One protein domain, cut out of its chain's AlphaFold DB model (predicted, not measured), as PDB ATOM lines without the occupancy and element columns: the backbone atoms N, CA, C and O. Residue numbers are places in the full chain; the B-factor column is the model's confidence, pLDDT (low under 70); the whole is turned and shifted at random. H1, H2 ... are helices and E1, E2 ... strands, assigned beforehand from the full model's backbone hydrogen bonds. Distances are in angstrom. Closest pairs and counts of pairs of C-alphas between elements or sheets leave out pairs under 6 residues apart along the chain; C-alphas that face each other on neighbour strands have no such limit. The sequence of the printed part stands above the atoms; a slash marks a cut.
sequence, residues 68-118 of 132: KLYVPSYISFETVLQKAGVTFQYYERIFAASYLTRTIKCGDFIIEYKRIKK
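This is residues 68 to 118 of the 132 residues of an uncharacterized protein of Candidatus Pacebacteria bacterium (UniProt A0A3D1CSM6). A small, strongly twisted sheet of four strands makes a wall, with one short helix, H1, packed by its first residues, 77 to 80, on one face, over strand E2. The hairpin E3 and E4 makes the far side of the sheet, and no named helix covers the opposite face. The printed part has 51 residues, with one named helix and four named strands in the order E1, H1, E2, E3, E4. The sheet runs E1, E2, E4, E3 and is mixed, and the class is mixed, helices and strands. The whole is compact, with a radius of gyration of the C-alphas of 11.0 A and spans of 30 by 27 by 16 A.

E1, residues 73 to 75, is an edge strand and is antiparallel to E2, residues 93 to 98, at 140 degrees between their directions; N 74 and O 97 are 2.9 A apart, within hydrogen-bond range. H1, residues 77 to 83, is on the sheet at a height over the sheet of 7.8 A. It lies over E2 and runs slantwise to the strands, at 53 degrees to E2 on the local plane. The closest C-alphas of H1 and E2 are those of Thr 79 and Phe 95, 5.6 A apart. In H1 every O i to N i+4 pair is within hydrogen-bond range. E2 is parallel to E4, residues 109 to 115, at 30 degrees, with N 96 and O 112 at 2.9 A and N 112 and O 94 at 2.8 A. E3, residues 102 to 106, is the other edge strand and forms a hairpin with E4, antiparallel at 162 degrees, with N 104 and O 111 at 2.9 A. E1 and E3 are apart, and so are E2 and E3, though E3 follows E2 along the chain.

E1 begins at C-alpha 73, at (219.996, 302.519, 159.853), and is 6.9 A long from first to last C-alpha. H1 is 10.2 A long and begins at C-alpha 77, at (228.635, 309.139, 165.209). E2 is 15.2 A long and E3 is 12.7 A. E4 is the longest strand by residues, with 7, and measures 19.8 A; it ends at C-alpha 115, at (229.024, 301.670, 156.462).

The two C-alphas farthest apart are those of Asp 108 and Lys 118, at 32.0 A. The printed part has no cut. The links E1 to H1, E2 to E3 and E3 to E4 are tight, and the link H1 to E2, 9 residues, is short. The mean pLDDT of the printed part is 92.7, and no printed residue is under 70.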
ATOM      1  N   LYS A  68     214.502 305.983 158.340       95.44
ATOM      2  CA  LYS A  68     213.518 305.342 157.448       95.44
ATOM      3  C   LYS A  68     213.932 305.303 155.974       95.44
ATOM      4  O   LYS A  68     213.366 304.524 155.209       95.44
ATOM      5  N   LEU A  69     214.898 306.120 155.553       94.50
ATOM      6  CA  LEU A  69     215.340 306.188 154.153       94.50
ATOM      7  C   LEU A  69     216.180 304.983 153.720       94.50
ATOM      8  O   LEU A  69     215.984 304.480 152.612       94.50
ATOM      9  N   TYR A  70     217.084 304.509 154.579       94.12
ATOM     10  CA  TYR A  70     217.880 303.302 154.340       94.12
ATOM     11  C   TYR A  70     217.786 302.370 155.541       94.12
ATOM     12  O   TYR A  70     218.541 302.490 156.499       94.12
ATOM     13  N   VAL A  71     216.844 301.432 155.488       92.69
ATOM     14  CA  VAL A  71     216.606 300.469 156.568       92.69
ATOM     15  C   VAL A  71     217.471 299.213 156.357       92.69
ATOM     16  O   VAL A  71     217.490 298.688 155.243       92.69
ATOM     17  N   PRO A  72     218.150 298.689 157.397       93.19
ATOM     18  CA  PRO A  72     218.309 299.277 158.727       93.19
ATOM     19  C   PRO A  72     219.333 300.427 158.728       93.19
ATOM     20  O   PRO A  72     220.393 300.346 158.095       93.19
ATOM     21  N   SER A  73     219.033 301.481 159.485       95.00
ATOM     22  CA  SER A  73     219.996 302.519 159.853       95.00
ATOM     23  C   SER A  73     219.746 303.018 161.270       95.00
ATOM     24  O   SER A  73     218.653 302.857 161.813       95.00
ATOM     25  N   TYR A  74     220.797 303.576 161.865       96.00
ATOM     26  CA  TYR A  74     220.792 304.102 163.223       96.00
ATOM     27  C   TYR A  74     221.471 305.463 163.238       96.00
ATOM     28  O   TYR A  74     222.598 305.589 162.753       96.00
ATOM     29  N   ILE A  75     220.829 306.461 163.840       96.75
ATOM     30  CA  ILE A  75     221.475 307.743 164.145       96.75
ATOM     31  C   ILE A  75     222.705 307.471 165.013       96.75
ATOM     32  O   ILE A  75     222.609 306.791 166.033       96.75
ATOM     33  N   SER A  76     223.869 307.940 164.572       94.88
ATOM     34  CA  SER A  76     225.154 307.529 165.138       94.88
ATOM     35  C   SER A  76     226.197 308.645 165.029       94.88
ATOM     36  O   SER A  76     225.879 309.783 164.681       94.88
ATOM     37  N   PHE A  77     227.446 308.303 165.345       94.19
ATOM     38  CA  PHE A  77     228.635 309.139 165.209       94.19
ATOM     39  C   PHE A  77     228.455 310.546 165.802       94.19
ATOM     40  O   PHE A  77     227.985 310.694 166.931       94.19
ATOM     41  N   GLU A  78     228.833 311.577 165.051       94.62
ATOM     42  CA  GLU A  78     228.854 312.962 165.490       94.62
ATOM     43  C   GLU A  78     227.461 313.448 165.923       94.62
ATOM     44  O   GLU A  78     227.359 314.208 166.879       94.62
ATOM     45  N   THR A  79     226.375 312.946 165.318       95.50
ATOM     46  CA  THR A  79     225.007 313.329 165.705       95.50
ATOM     47  C   THR A  79     224.652 312.879 167.121       95.50
ATOM     48  O   THR A  79     224.033 313.640 167.863       95.50
ATOM     49  N   VAL A  80     225.038 311.665 167.524       95.56
ATOM     50  CA  VAL A  80     224.780 311.182 168.893       95.56
ATOM     51  C   VAL A  80     225.703 311.874 169.889       95.56
ATOM     52  O   VAL A  80     225.242 312.284 170.950       95.56
ATOM     53  N   LEU A  81     226.978 312.054 169.536       95.00
ATOM     54  CA  LEU A  81     227.950 312.737 170.395       95.00
ATOM     55  C   LEU A  81     227.543 314.188 170.675       95.00
ATOM     56  O   LEU A  81     227.599 314.626 171.823       95.00
ATOM     57  N   GLN A  82     227.062 314.900 169.657       93.75
ATOM     58  CA  GLN A  82     226.563 316.264 169.804       93.75
ATOM     59  C   GLN A  82     225.291 316.298 170.659       93.75
ATOM     60  O   GLN A  82     225.196 317.093 171.591       93.75
ATOM     61  N   LYS A  83     224.325 315.404 170.397       91.69
ATOM     62  CA  LYS A  83     223.097 315.302 171.205       91.69
ATOM     63  C   LYS A  83     223.363 314.967 172.673       91.69
ATOM     64  O   LYS A  83     222.606 315.405 173.532       91.69
ATOM     65  N   ALA A  84     224.412 314.198 172.952       94.69
ATOM     66  CA  ALA A  84     224.836 313.848 174.304       94.69
ATOM     67  C   ALA A  84     225.695 314.937 174.979       94.69
ATOM     68  O   ALA A  84     226.081 314.765 176.132       94.69
ATOM     69  N   GLY A  85     226.021 316.033 174.283       93.38
ATOM     70  CA  GLY A  85     226.870 317.105 174.812       93.38
ATOM     71  C   GLY A  85     228.352 316.735 174.928       93.38
ATOM     72  O   GLY A  85     229.098 317.417 175.622       93.38
ATOM     73  N   VAL A  86     228.790 315.661 174.260       95.19
ATOM     74  CA  VAL A  86     230.196 315.221 174.255       95.19
ATOM     75  C   VAL A  86     231.030 316.086 173.309       95.19
ATOM     76  O   VAL A  86     232.196 316.361 173.580       95.19
ATOM     77  N   THR A  87     230.439 316.526 172.195       90.75
ATOM     78  CA  THR A  87     231.085 317.406 171.218       90.75
ATOM     79  C   THR A  87     230.297 318.703 171.058       90.75
ATOM     80  O   THR A  87     229.075 318.695 170.932       90.75
ATOM     81  N   PHE A  88     231.008 319.832 171.019       87.44
ATOM     82  CA  PHE A  88     230.420 321.164 170.799       87.44
ATOM     83  C   PHE A  88     230.542 321.641 169.347       87.44
ATOM     84  O   PHE A  88     230.098 322.735 169.005       87.44
ATOM     85  N   GLN A  89     231.159 320.832 168.481       83.44
ATOM     86  CA  GLN A  89     231.308 321.168 167.074       83.44
ATOM     87  C   GLN A  89     229.950 321.104 166.372       83.44
ATOM     88  O   GLN A  89     229.251 320.090 166.426       83.44
ATOM     89  N   TYR A  90     229.596 322.193 165.695       80.06
ATOM     90  CA  TYR A  90     228.404 322.243 164.864       80.06
ATOM     91  C   TYR A  90     228.641 321.488 163.554       80.06
ATOM     92  O   TYR A  90     229.591 321.774 162.820       80.06
ATOM     93  N   TYR A  91     227.754 320.542 163.256       81.75
ATOM     94  CA  TYR A  91     227.694 319.859 161.972       81.75
ATOM     95  C   TYR A  91     226.336 320.121 161.324       81.75
ATOM     96  O   TYR A  91     225.297 319.826 161.904       81.75
ATOM     97  N   GLU A  92     226.340 320.592 160.077       86.25
ATOM     98  CA  GLU A  92     225.125 320.762 159.258       86.25
ATOM     99  C   GLU A  92     224.530 319.429 158.768       86.25
ATOM    100  O   GLU A  92     223.535 319.400 158.041       86.25
ATOM    101  N   ARG A  93     225.171 318.306 159.112       93.81
ATOM    102  CA  ARG A  93     224.841 316.975 158.604       93.81
ATOM    103  C   ARG A  93     224.406 316.053 159.726       93.81
ATOM    104  O   ARG A  93     224.952 316.081 160.826       93.81
ATOM    105  N   ILE A  94     223.474 315.174 159.395       95.75
ATOM    106  CA  ILE A  94     223.038 314.081 160.258       95.75
ATOM    107  C   ILE A  94     223.806 312.834 159.864       95.75
ATOM    108  O   ILE A  94     223.768 312.417 158.709       95.75
ATOM    109  N   PHE A  95     224.473 312.220 160.828       96.62
ATOM    110  CA  PHE A  95     225.255 311.017 160.632       96.62
ATOM    111  C   PHE A  95     224.469 309.791 161.080       96.62
ATOM    112  O   PHE A  95     223.924 309.729 162.186       96.62
ATOM    113  N   ALA A  96     224.432 308.789 160.210       97.50
ATOM    114  CA  ALA A  96     223.783 307.520 160.487       97.50
ATOM    115  C   ALA A  96     224.689 306.348 160.104       97.50
ATOM    116  O   ALA A  96     225.356 306.346 159.068       97.50
ATOM    117  N   ALA A  97     224.705 305.314 160.937       96.94
ATOM    118  CA  ALA A  97     225.291 304.032 160.585       96.94
ATOM    119  C   ALA A  97     224.286 303.244 159.739       96.94
ATOM    120  O   ALA A  97     223.113 303.146 160.095       96.94
ATOM    121  N   SER A  98     224.733 302.676 158.621       96.06
ATOM    122  CA  SER A  98     223.893 301.835 157.760       96.06
ATOM    123  C   SER A  98     224.729 300.762 157.055       96.06
ATOM    124  O   SER A  98     225.939 300.658 157.245       96.06
ATOM    125  N   TYR A  99     224.088 299.939 156.231       94.31
ATOM    126  CA  TYR A  99     224.743 298.918 155.411       94.31
ATOM    127  C   TYR A  99     225.489 299.504 154.199       94.31
ATOM    128  O   TYR A  99     226.223 298.784 153.521       94.31
ATOM    129  N   LEU A 100     225.304 300.795 153.910       95.06
ATOM    130  CA  LEU A 100     225.910 301.505 152.789       95.06
ATOM    131  C   LEU A 100     226.604 302.796 153.237       95.06
ATOM    132  O   LEU A 100     226.360 303.303 154.330       95.06
ATOM    133  N   THR A 101     227.465 303.319 152.363       96.62
ATOM    134  CA  THR A 101     228.034 304.662 152.500       96.62
ATOM    135  C   THR A 101     227.419 305.553 151.432       96.62
ATOM    136  O   THR A 101     227.539 305.250 150.242       96.62
ATOM    137  N   ARG A 102     226.720 306.615 151.838       96.00
ATOM    138  CA  ARG A 102     226.045 307.540 150.919       96.00
ATOM    139  C   ARG A 102     225.731 308.854 151.618       96.00
ATOM    140  O   ARG A 102     225.267 308.840 152.749       96.00
ATOM    141  N   THR A 103     225.866 309.959 150.899       96.88
ATOM    142  CA  THR A 103     225.368 311.266 151.335       96.88
ATOM    143  C   THR A 103     224.157 311.637 150.497       96.88
ATOM    144  O   THR A 103     224.177 311.485 149.275       96.88
ATOM    145  N   ILE A 104     223.091 312.094 151.145       94.75
ATOM    146  CA  ILE A 104     221.868 312.552 150.486       94.75
ATOM    147  C   ILE A 104     221.499 313.944 150.987       94.75
ATOM    148  O   ILE A 104     221.719 314.271 152.152       94.75
ATOM    149  N   LYS A 105     220.907 314.750 150.105       93.62
ATOM    150  CA  LYS A 105     220.309 316.038 150.453       93.62
ATOM    151  C   LYS A 105     218.787 315.901 150.409       93.62
ATOM    152  O   LYS A 105     218.236 315.519 149.377       93.62
ATOM    153  N   CYS A 106     218.121 316.188 151.522       86.94
ATOM    154  CA  CYS A 106     216.668 316.134 151.670       86.94
ATOM    155  C   CYS A 106     216.168 317.496 152.159       86.94
ATOM    156  O   CYS A 106     216.206 317.786 153.353       86.94
ATOM    157  N   GLY A 107     215.706 318.329 151.221       84.19
ATOM    158  CA  GLY A 107     215.418 319.736 151.502       84.19
ATOM    159  C   GLY A 107     216.699 320.466 151.898       84.19
ATOM    160  O   GLY A 107     217.700 320.396 151.177       84.19
ATOM    161  N   ASP A 108     216.670 321.098 153.065       86.12
ATOM    162  CA  ASP A 108     217.806 321.836 153.625       86.12
ATOM    163  C   ASP A 108     218.754 320.951 154.444       86.12
ATOM    164  O   ASP A 108     219.844 321.375 154.813       86.12
ATOM    165  N   PHE A 109     218.377 319.695 154.691       90.38
ATOM    166  CA  PHE A 109     219.158 318.776 155.509       90.38
ATOM    167  C   PHE A 109     220.055 317.879 154.660       90.38
ATOM    168  O   PHE A 109     219.658 317.376 153.603       90.38
ATOM    169  N   ILE A 110     221.253 317.610 155.170       95.88
ATOM    170  CA  ILE A 110     222.183 316.640 154.596       95.88
ATOM    171  C   ILE A 110     222.264 315.444 155.539       95.88
ATOM    172  O   ILE A 110     222.530 315.602 156.728       95.88
ATOM    173  N   ILE A 111     222.046 314.243 155.011       96.69
ATOM    174  CA  ILE A 111     222.177 312.997 155.770       96.69
ATOM    175  C   ILE A 111     223.343 312.204 155.187       96.69
ATOM    176  O   ILE A 111     223.382 311.921 153.987       96.69
ATOM    177  N   GLU A 112     224.290 311.844 156.041       97.44
ATOM    178  CA  GLU A 112     225.487 311.087 155.711       97.44
ATOM    179  C   GLU A 112     225.418 309.700 156.361       97.44
ATOM    180  O   GLU A 112     225.526 309.535 157.577       97.44
ATOM    181  N   TYR A 113     225.243 308.684 155.524       97.88
ATOM    182  CA  TYR A 113     225.278 307.288 155.926       97.88
ATOM    183  C   TYR A 113     226.699 306.758 155.805       97.88
ATOM    184  O   TYR A 113     227.336 306.904 154.757       97.88
ATOM    185  N   LYS A 114     227.171 306.085 156.853       96.25
ATOM    186  CA  LYS A 114     228.476 305.424 156.883       96.25
ATOM    187  C   LYS A 114     228.291 303.926 157.112       96.25
ATOM    188  O   LYS A 114     227.665 303.502 158.088       96.25
ATOM    189  N   ARG A 115     228.897 303.111 156.241       95.06
ATOM    190  CA  ARG A 115     229.024 301.670 156.462       95.06
ATOM    191  C   ARG A 115     230.147 301.385 157.444       95.06
ATOM    192  O   ARG A 115     231.308 301.686 157.161       95.06
ATOM    193  N   ILE A 116     229.818 300.728 158.552       89.50
ATOM    194  CA  ILE A 116     230.827 300.218 159.483       89.50
ATOM    195  C   ILE A 116     231.558 299.068 158.788       89.50
ATOM    196  O   ILE A 116     230.949 298.075 158.382       89.50
ATOM    197  N   LYS A 117     232.871 299.220 158.590       84.44
ATOM    198  CA  LYS A 117     233.690 298.152 158.013       84.44
ATOM    199  C   LYS A 117     233.647 296.956 158.958       84.44
ATOM    200  O   LYS A 117     233.919 297.093 160.148       84.44
ATOM    201  N   LYS A 118     233.334 295.779 158.416       77.50
ATOM    202  CA  LYS A 118     233.504 294.526 159.149       77.50
ATOM    203  C   LYS A 118     234.982 294.422 159.525       77.50
ATOM    204  O   LYS A 118     235.836 294.470 158.640       77.50
TER     205      LYS A 118